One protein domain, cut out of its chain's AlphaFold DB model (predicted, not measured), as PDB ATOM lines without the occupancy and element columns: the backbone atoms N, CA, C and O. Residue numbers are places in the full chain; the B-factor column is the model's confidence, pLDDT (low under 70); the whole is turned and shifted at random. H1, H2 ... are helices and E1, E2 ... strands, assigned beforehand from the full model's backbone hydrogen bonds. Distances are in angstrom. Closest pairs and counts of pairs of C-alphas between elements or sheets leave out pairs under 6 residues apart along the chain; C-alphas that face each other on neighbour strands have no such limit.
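What this domain is: This is residues 18 to 86 of the 94 residues of an uncharacterized protein of Salimicrobium flavidum (UniProt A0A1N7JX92). A twisted antiparallel sheet of three strands, E1, E2 and E3, makes one wall of this small domain, and the long helix H2 covers one face of it, running slantwise over E2. The short helix H1 sits beside the strands at the E1 side, and the chain between E3 and H2 folds back to bring the helix over the sheet. The printed part has 69 residues with two named helices and three named strands, in the order H1 E1 E2 E3 H2; the sheet order is E1, E2, E3, and the class is mixed, helices and strands. The whole is compact, with a radius of gyration of the C-alphas of 11.7 A, and its outline is elongated, spanning 34 by 22 by 20 A.

How they stand to each other: E1, residues 27 to 34, E2, residues 40 to 46, and E3, residues 56 to 60, form a meander, each strand the antiparallel neighbour of the one before. E2 is the inner strand, and E1 and E3 are the edge strands. E1 and E2 are a hairpin with directions at 164 degrees; N 28 and O 45 are 2.9 A apart and N 43 and O 31 are 2.9 A apart, both within hydrogen-bond range. E2 and E3 are a hairpin with directions at 158 degrees; N 44 and O 57 are within hydrogen-bond range at 2.8 A. The sheet is twisted, its C-alphas lying up to 4.1 A off the best plane, and E1 bends by 56 degrees at residue 30. H2, residues 70 to 84, is on the sheet at a height over the sheet of 9.8 A, making two layers, a helix on one face of a sheet. It lies over E2 and runs slantwise to the strands, only just, at 31 degrees to E2 on the local plane. H1, residues 18 to 22, is on the sheet but stands at the sheet's level, with a height over the sheet of 1.0 A. The closest C-alphas of H1 and E1 are those of Glu 20 and Gln 28, 4.8 A apart. H1 and H2 are apart. In H1 and H2 every O i to N i+4 pair is within hydrogen-bond range.

Where its parts are: E1 is 20.1 A from first to last C-alpha, E2 18.9 A and E3 13.8 A; H2 measures 21.2 A and H1 6.0 A. H1 begins at C-alpha 18, at (156.650, 167.501, 118.310). E2 begins at C-alpha 40, at (147.448, 155.157, 107.323). H2 ends at C-alpha 84, at (152.505, 163.294, 102.544).

The domain as a whole: The two C-alphas farthest apart are those of Asp 37 and Thr 50, 34.6 A. The printed part has no cut. The links H1 to E1 and E1 to E2 are tight, those from E2 to E3 and from E3 to H2 are short, and no link is long. The mean pLDDT of the printed part is 80.2, and residue 86 is under 70.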
ATOM      1  N   LEU A  18     155.810 168.109 117.278       74.31
ATOM      2  CA  LEU A  18     156.650 167.501 118.310       74.31
ATOM      3  C   LEU A  18     155.874 167.239 119.604       74.31
ATOM      4  O   LEU A  18     156.039 166.184 120.215       74.31
ATOM      5  N   ARG A  19     155.020 168.172 120.033       77.12
ATOM      6  CA  ARG A  19     154.183 168.003 121.232       77.12
ATOM      7  C   ARG A  19     153.153 166.893 121.057       77.12
ATOM      8  O   ARG A  19     152.949 166.126 121.991       77.12
ATOM      9  N   GLU A  20     152.545 166.794 119.882       76.12
ATOM     10  CA  GLU A  20     151.555 165.767 119.542       76.12
ATOM     11  C   GLU A  20     152.189 164.369 119.477       76.12
ATOM     12  O   GLU A  20     151.624 163.401 119.986       76.12
ATOM     13  N   MET A  21     153.411 164.264 118.943       71.62
ATOM     14  CA  MET A  21     154.182 163.015 118.934       71.62
ATOM     15  C   MET A  21     154.693 162.600 120.319       71.62
ATOM     16  O   MET A  21     154.797 161.414 120.611       71.62
ATOM     17  N   THR A  22     155.038 163.563 121.178       73.81
ATOM     18  CA  THR A  22     155.588 163.297 122.523       73.81
ATOM     19  C   THR A  22     154.521 163.218 123.619       73.81
ATOM     20  O   THR A  22     154.864 163.007 124.781       73.81
ATOM     21  N   GLY A  23     153.238 163.393 123.280       71.38
ATOM     22  CA  GLY A  23     152.132 163.405 124.247       71.38
ATOM     23  C   GLY A  23     152.135 164.615 125.190       71.38
ATOM     24  O   GLY A  23     151.543 164.575 126.263       71.38
ATOM     25  N   LEU A  24     152.828 165.695 124.817       76.25
ATOM     26  CA  LEU A  24     152.897 166.953 125.574       76.25
ATOM     27  C   LEU A  24     151.867 167.995 125.096       76.25
ATOM     28  O   LEU A  24     151.825 169.111 125.623       76.25
ATOM     29  N   GLY A  25     151.090 167.670 124.059       75.88
ATOM     30  CA  GLY A  25     149.994 168.483 123.526       75.88
ATOM     31  C   GLY A  25     148.627 168.100 124.101       75.88
ATOM     32  O   GLY A  25     148.505 167.161 124.880       75.88
ATOM     33  N   ARG A  26     147.571 168.820 123.691       83.25
ATOM     34  CA  ARG A  26     146.171 168.399 123.919       83.25
ATOM     35  C   ARG A  26     145.916 167.021 123.304       83.25
ATOM     36  O   ARG A  26     145.238 166.191 123.899       83.25
ATOM     37  N   PHE A  27     146.473 166.820 122.118       83.62
ATOM     38  CA  PHE A  27     146.345 165.602 121.348       83.62
ATOM     39  C   PHE A  27     147.630 164.782 121.416       83.62
ATOM     40  O   PHE A  27     148.725 165.345 121.389       83.62
ATOM     41  N   GLN A  28     147.483 163.464 121.470       84.38
ATOM     42  CA  GLN A  28     148.571 162.499 121.383       84.38
ATOM     43  C   GLN A  28     148.245 161.457 120.321       84.38
ATOM     44  O   GLN A  28     147.154 160.891 120.313       84.38
ATOM     45  N   ILE A  29     149.210 161.151 119.462       79.31
ATOM     46  CA  ILE A  29     149.106 160.004 118.560       79.31
ATOM     47  C   ILE A  29     149.579 158.775 119.321       79.31
ATOM     48  O   ILE A  29     150.763 158.642 119.621       79.31
ATOM     49  N   GLU A  30     148.651 157.886 119.662       82.88
ATOM     50  CA  GLU A  30     148.981 156.636 120.352       82.88
ATOM     51  C   GLU A  30     149.454 155.565 119.366       82.88
ATOM     52  O   GLU A  30     150.315 154.752 119.702       82.88
ATOM     53  N   TYR A  31     148.912 155.568 118.143       81.94
ATOM     54  CA  TYR A  31     149.275 154.603 117.112       81.94
ATOM     55  C   TYR A  31     149.142 155.186 115.704       81.94
ATOM     56  O   TYR A  31     148.230 155.965 115.427       81.94
ATOM     57  N   CYS A  32     150.047 154.778 114.817       81.19
ATOM     58  CA  CYS A  32     150.016 155.058 113.386       81.19
ATOM     59  C   CYS A  32     150.374 153.759 112.658       81.19
ATOM     60  O   CYS A  32     151.508 153.290 112.754       81.19
ATOM     61  N   GLU A  33     149.402 153.162 111.974       85.25
ATOM     62  CA  GLU A  33     149.563 151.908 111.236       85.25
ATOM     63  C   GLU A  33     149.569 152.181 109.735       85.25
ATOM     64  O   GLU A  33     148.662 152.844 109.232       85.25
ATOM     65  N   LEU A  34     150.558 151.648 109.017       83.62
ATOM     66  CA  LEU A  34     150.535 151.608 107.557       83.62
ATOM     67  C   LEU A  34     149.743 150.377 107.105       83.62
ATOM     68  O   LEU A  34     150.124 149.244 107.399       83.62
ATOM     69  N   LEU A  35     148.654 150.604 106.382       83.25
ATOM     70  CA  LEU A  35     147.798 149.554 105.852       83.25
ATOM     71  C   LEU A  35     148.332 148.993 104.520       83.25
ATOM     72  O   LEU A  35     149.112 149.652 103.826       83.25
ATOM     73  N   PRO A  36     147.899 147.783 104.108       84.88
ATOM     74  CA  PRO A  36     148.355 147.146 102.866       84.88
ATOM     75  C   PRO A  36     148.037 147.911 101.571       84.88
ATOM     76  O   PRO A  36     148.623 147.620 100.531       84.88
ATOM     77  N   ASP A  37     147.093 148.850 101.610       86.56
ATOM     78  CA  ASP A  37     146.720 149.732 100.500       86.56
ATOM     79  C   ASP A  37     147.528 151.044 100.467       86.56
ATOM     80  O   ASP A  37     147.252 151.916  99.644       86.56
ATOM     81  N   ASN A  38     148.560 151.152 101.312       79.50
ATOM     82  CA  ASN A  38     149.352 152.355 101.574       79.50
ATOM     83  C   ASN A  38     148.572 153.501 102.242       79.50
ATOM     84  O   ASN A  38     149.073 154.628 102.271       79.50
ATOM     85  N   ASP A  39     147.380 153.250 102.788       84.25
ATOM     86  CA  ASP A  39     146.719 154.212 103.669       84.25
ATOM     87  C   ASP A  39     147.292 154.130 105.092       84.25
ATOM     88  O   ASP A  39     147.986 153.176 105.456       84.25
ATOM     89  N   ARG A  40     147.023 155.143 105.919       83.00
ATOM     90  CA  ARG A  40     147.448 155.157 107.323       83.00
ATOM     91  C   ARG A  40     146.263 155.271 108.262       83.00
ATOM     92  O   ARG A  40     145.459 156.194 108.143       83.00
ATOM     93  N   HIS A  41     146.194 154.362 109.228       87.38
ATOM     94  CA  HIS A  41     145.251 154.415 110.340       87.38
ATOM     95  C   HIS A  41     145.903 155.071 111.549       87.38
ATOM     96  O   HIS A  41     146.934 154.610 112.037       87.38
ATOM     97  N   ILE A  42     145.286 156.144 112.038       84.44
ATOM     98  CA  ILE A  42     145.782 156.917 113.172       84.44
ATOM     99  C   ILE A  42     144.828 156.763 114.349       84.44
ATOM    100  O   ILE A  42     143.627 157.004 114.217       84.44
ATOM    101  N   THR A  43     145.386 156.418 115.506       86.25
ATOM    102  CA  THR A  43     144.695 156.448 116.797       86.25
ATOM    103  C   THR A  43     145.134 157.693 117.551       86.25
ATOM    104  O   THR A  43     146.282 157.810 117.986       86.25
ATOM    105  N   LEU A  44     144.203 158.629 117.692       84.88
ATOM    106  CA  LEU A  44     144.376 159.899 118.374       84.88
ATOM    107  C   LEU A  44     143.750 159.843 119.760       84.88
ATOM    108  O   LEU A  44     142.600 159.436 119.906       84.88
ATOM    109  N   ARG A  45     144.465 160.359 120.753       87.06
ATOM    110  CA  ARG A  45     143.946 160.613 122.088       87.06
ATOM    111  C   ARG A  45     143.826 162.106 122.358       87.06
ATOM    112  O   ARG A  45     144.785 162.844 122.169       87.06
ATOM    113  N   ASP A  46     142.664 162.541 122.826       87.38
ATOM    114  CA  ASP A  46     142.401 163.891 123.321       87.38
ATOM    115  C   ASP A  46     142.453 163.889 124.854       87.38
ATOM    116  O   ASP A  46     141.568 163.359 125.527       87.38
ATOM    117  N   HIS A  47     143.495 164.491 125.425       84.19
ATOM    118  CA  HIS A  47     143.682 164.567 126.876       84.19
ATOM    119  C   HIS A  47     142.722 165.536 127.573       84.19
ATOM    120  O   HIS A  47     142.658 165.553 128.802       84.19
ATOM    121  N   THR A  48     141.996 166.356 126.813       83.88
ATOM    122  CA  THR A  48     141.023 167.313 127.358       83.88
ATOM    123  C   THR A  48     139.593 166.788 127.328       83.88
ATOM    124  O   THR A  48     138.715 167.388 127.949       83.88
ATOM    125  N   ALA A  49     139.354 165.657 126.655       82.81
ATOM    126  CA  ALA A  49     138.054 165.013 126.642       82.81
ATOM    127  C   ALA A  49     137.675 164.553 128.058       82.81
ATOM    128  O   ALA A  49     138.391 163.795 128.711       82.81
ATOM    129  N   THR A  50     136.520 165.016 128.536       81.25
ATOM    130  CA  THR A  50     135.962 164.601 129.832       81.25
ATOM    131  C   THR A  50     135.252 163.251 129.761       81.25
ATOM    132  O   THR A  50     135.040 162.618 130.792       81.25
ATOM    133  N   ASP A  51     134.868 162.831 128.555       82.25
ATOM    134  CA  ASP A  51     134.235 161.548 128.268       82.25
ATOM    135  C   ASP A  51     135.284 160.571 127.697       82.25
ATOM    136  O   ASP A  51     135.841 160.848 126.631       82.25
ATOM    137  N   PRO A  52     135.566 159.438 128.370       72.69
ATOM    138  CA  PRO A  52     136.507 158.430 127.890       72.69
ATOM    139  C   PRO A  52     136.160 157.859 126.511       72.69
ATOM    140  O   PRO A  52     137.072 157.500 125.772       72.69
ATOM    141  N   GLU A  53     134.876 157.790 126.145       73.75
ATOM    142  CA  GLU A  53     134.452 157.274 124.835       73.75
ATOM    143  C   GLU A  53     134.769 158.254 123.696       73.75
ATOM    144  O   GLU A  53     134.915 157.846 122.547       73.75
ATOM    145  N   GLN A  54     134.938 159.539 124.015       71.94
ATOM    146  CA  GLN A  54     135.332 160.591 123.070       71.94
ATOM    147  C   GLN A  54     136.820 160.944 123.175       71.94
ATOM    148  O   GLN A  54     137.339 161.716 122.367       71.94
ATOM    149  N   ALA A  55     137.507 160.387 124.175       82.94
ATOM    150  CA  ALA A  55     138.922 160.621 124.408       82.94
ATOM    151  C   ALA A  55     139.800 159.950 123.357       82.94
ATOM    152  O   ALA A  55     140.920 160.404 123.158       82.94
ATOM    153  N   THR A  56     139.308 158.918 122.671       84.88
ATOM    154  CA  THR A  56     140.046 158.236 121.608       84.88
ATOM    155  C   THR A  56     139.276 158.302 120.297       84.88
ATOM    156  O   THR A  56     138.105 157.941 120.229       84.88
ATOM    157  N   ARG A  57     139.951 158.742 119.235       82.88
ATOM    158  CA  ARG A  57     139.417 158.819 117.873       82.88
ATOM    159  C   ARG A  57     140.310 158.012 116.939       82.88
ATOM    160  O   ARG A  57     141.531 158.120 117.015       82.88
ATOM    161  N   ILE A  58     139.707 157.223 116.055       84.38
ATOM    162  CA  ILE A  58     140.424 156.449 115.036       84.38
ATOM    163  C   ILE A  58     139.981 156.956 113.670       84.38
ATOM    164  O   ILE A  58     138.781 157.044 113.409       84.38
ATOM    165  N   TYR A  59     140.934 157.283 112.802       82.31
ATOM    166  CA  TYR A  59     140.636 157.740 111.449       82.31
ATOM    167  C   TYR A  59     141.668 157.237 110.443       82.31
ATOM    168  O   TYR A  59     142.845 157.057 110.766       82.31
ATOM    169  N   ALA A  60     141.208 157.030 109.208       83.38
ATOM    170  CA  ALA A  60     142.076 156.773 108.073       83.38
ATOM    171  C   ALA A  60     142.479 158.092 107.416       83.38
ATOM    172  O   ALA A  60     141.673 159.018 107.278       83.38
ATOM    173  N   TYR A  61     143.734 158.181 107.002       77.88
ATOM    174  CA  TYR A  61     144.291 159.362 106.358       77.88
ATOM    175  C   TYR A  61     143.557 159.716 105.047       77.88
ATOM    176  O   TYR A  61     143.353 160.901 104.740       77.88
ATOM    177  N   SER A  62     143.127 158.709 104.277       81.19
ATOM    178  CA  SER A  62     142.343 158.915 103.053       81.19
ATOM    179  C   SER A  62     140.931 159.454 103.318       81.19
ATOM    180  O   SER A  62     140.356 160.122 102.456       81.19
ATOM    181  N   THR A  63     140.394 159.236 104.521       82.69
ATOM    182  CA  THR A  63     139.017 159.575 104.895       82.69
ATOM    183  C   THR A  63     138.948 160.488 106.114       82.69
ATOM    184  O   THR A  63     138.042 160.322 106.932       82.69
ATOM    185  N   ILE A  64     139.892 161.428 106.263       78.38
ATOM    186  CA  ILE A  64     139.873 162.410 107.358       78.38
ATOM    187  C   ILE A  64     138.457 163.000 107.469       78.38
ATOM    188  O   ILE A  64     138.008 163.661 106.523       78.38
ATOM    189  N   PRO A  65     137.736 162.734 108.572       78.19
ATOM    190  CA  PRO A  65     136.375 163.204 108.718       78.19
ATOM    191  C   PRO A  65     136.375 164.718 108.926       78.19
ATOM    192  O   PRO A  65     137.352 165.306 109.399       78.19
ATOM    193  N   TYR A  66     135.264 165.344 108.550       80.31
ATOM    194  CA  TYR A  66     134.997 166.706 108.981       80.31
ATOM    195  C   TYR A  66     134.669 166.696 110.475       80.31
ATOM    196  O   TYR A  66     133.804 165.928 110.899       80.31
ATOM    197  N   GLU A  67     135.333 167.557 111.240       80.94
ATOM    198  CA  GLU A  67     135.106 167.729 112.675       80.94
ATOM    199  C   GLU A  67     134.668 169.164 112.972       80.94
ATOM    200  O   GLU A  67     135.262 170.128 112.484       80.94
ATOM    201  N   ASP A  68     133.641 169.304 113.815       79.19
ATOM    202  CA  ASP A  68     133.164 170.611 114.281       79.19
ATOM    203  C   ASP A  68     134.166 171.278 115.246       79.19
ATOM    204  O   ASP A  68     134.196 172.505 115.373       79.19
ATOM    205  N   ASP A  69     135.000 170.482 115.928       80.56
ATOM    206  CA  ASP A  69     136.105 170.986 116.742       80.56
ATOM    207  C   ASP A  69     137.259 171.421 115.826       80.56
ATOM    208  O   ASP A  69     137.981 170.599 115.255       80.56
ATOM    209  N   SER A  70     137.444 172.738 115.703       82.12
ATOM    210  CA  SER A  70     138.482 173.327 114.854       82.12
ATOM    211  C   SER A  70     139.892 172.874 115.225       82.12
ATOM    212  O   SER A  70     140.731 172.757 114.337       82.12
ATOM    213  N   ASP A  71     140.165 172.584 116.502       80.25
ATOM    214  CA  ASP A  71     141.493 172.133 116.922       80.25
ATOM    215  C   ASP A  71     141.770 170.706 116.423       80.25
ATOM    216  O   ASP A  71     142.894 170.397 116.019       80.25
ATOM    217  N   VAL A  72     140.742 169.848 116.423       78.25
ATOM    218  CA  VAL A  72     140.814 168.478 115.885       78.25
ATOM    219  C   VAL A  72     140.954 168.523 114.364       78.25
ATOM    220  O   VAL A  72     141.797 167.829 113.793       78.25
ATOM    221  N   GLN A  73     140.184 169.388 113.702       83.75
ATOM    222  CA  GLN A  73     140.268 169.567 112.256       83.75
ATOM    223  C   GLN A  73     141.655 170.071 111.821       83.75
ATOM    224  O   GLN A  73     142.230 169.548 110.860       83.75
ATOM    225  N   ASP A  74     142.212 171.047 112.540       83.56
ATOM    226  CA  ASP A  74     143.550 171.583 112.295       83.56
ATOM    227  C   ASP A  74     144.636 170.531 112.555       83.56
ATOM    228  O   ASP A  74     145.608 170.446 111.798       83.56
ATOM    229  N   PHE A  75     144.470 169.702 113.591       82.25
ATOM    230  CA  PHE A  75     145.343 168.557 113.849       82.25
ATOM    231  C   PHE A  75     145.356 167.590 112.659       82.25
ATOM    232  O   PHE A  75     146.428 167.273 112.141       82.25
ATOM    233  N   PHE A  76     144.184 167.179 112.162       80.00
ATOM    234  CA  PHE A  76     144.110 166.271 111.018       80.00
ATOM    235  C   PHE A  76     144.794 166.839 109.777       80.00
ATOM    236  O   PHE A  76     145.536 166.125 109.106       80.00
ATOM    237  N   ILE A  77     144.590 168.126 109.483       82.44
ATOM    238  CA  ILE A  77     145.205 168.788 108.327       82.44
ATOM    239  C   ILE A  77     146.730 168.849 108.470       82.44
ATOM    240  O   ILE A  77     147.441 168.540 107.510       82.44
ATOM    241  N   ARG A  78     147.249 169.223 109.649       81.75
ATOM    242  CA  ARG A  78     148.699 169.230 109.906       81.75
ATOM    243  C   ARG A  78     149.282 167.833 109.751       81.75
ATOM    244  O   ARG A  78     150.245 167.656 109.014       81.75
ATOM    245  N   HIS A  79     148.666 166.838 110.381       77.94
ATOM    246  CA  HIS A  79     149.145 165.463 110.339       77.94
ATOM    247  C   HIS A  79     149.125 164.876 108.926       77.94
ATOM    248  O   HIS A  79     150.042 164.156 108.529       77.94
ATOM    249  N   LYS A  80     148.113 165.246 108.132       78.69
ATOM    250  CA  LYS A  80     148.021 164.874 106.723       78.69
ATOM    251  C   LYS A  80     149.280 165.301 105.954       78.69
ATOM    252  O   LYS A  80     149.920 164.494 105.289       78.69
ATOM    253  N   ARG A  81     149.678 166.564 106.113       78.00
ATOM    254  CA  ARG A  81     150.861 167.123 105.442       78.00
ATOM    255  C   ARG A  81     152.151 166.396 105.818       78.00
ATOM    256  O   ARG A  81     152.959 166.116 104.949       78.00
ATOM    257  N   ILE A  82     152.317 166.048 107.091       71.50
ATOM    258  CA  ILE A  82     153.524 165.368 107.592       71.50
ATOM    259  C   ILE A  82     153.681 163.979 106.966       71.50
ATOM    260  O   ILE A  82     154.789 163.588 106.605       71.50
ATOM    261  N   ILE A  83     152.574 163.240 106.828       70.06
ATOM    262  CA  ILE A  83     152.558 161.936 106.155       70.06
ATOM    263  C   ILE A  83     152.876 162.087 104.665       70.06
ATOM    264  O   ILE A  83     153.703 161.335 104.159       70.06
ATOM    265  N   ASP A  84     152.255 163.049 103.975       73.75
ATOM    266  CA  ASP A  84     152.505 163.294 102.544       73.75
ATOM    267  C   ASP A  84     153.957 163.678 102.260       73.75
ATOM    268  O   ASP A  84     154.511 163.334 101.219       73.75
ATOM    269  N   GLU A  85     154.577 164.394 103.195       73.88
ATOM    270  CA  GLU A  85     155.984 164.776 103.138       73.88
ATOM    271  C   GLU A  85     156.933 163.627 103.533       73.88
ATOM    272  O   GLU A  85     158.147 163.790 103.433       73.88
ATOM    273  N   GLY A  86     156.409 162.465 103.949       65.31
ATOM    274  CA  GLY A  86     157.199 161.277 104.300       65.31
ATOM    275  C   GLY A  86     157.935 161.376 105.638       65.31
ATOM    276  O   GLY A  86     158.791 160.553 105.936       65.31
TER     277      GLY A  86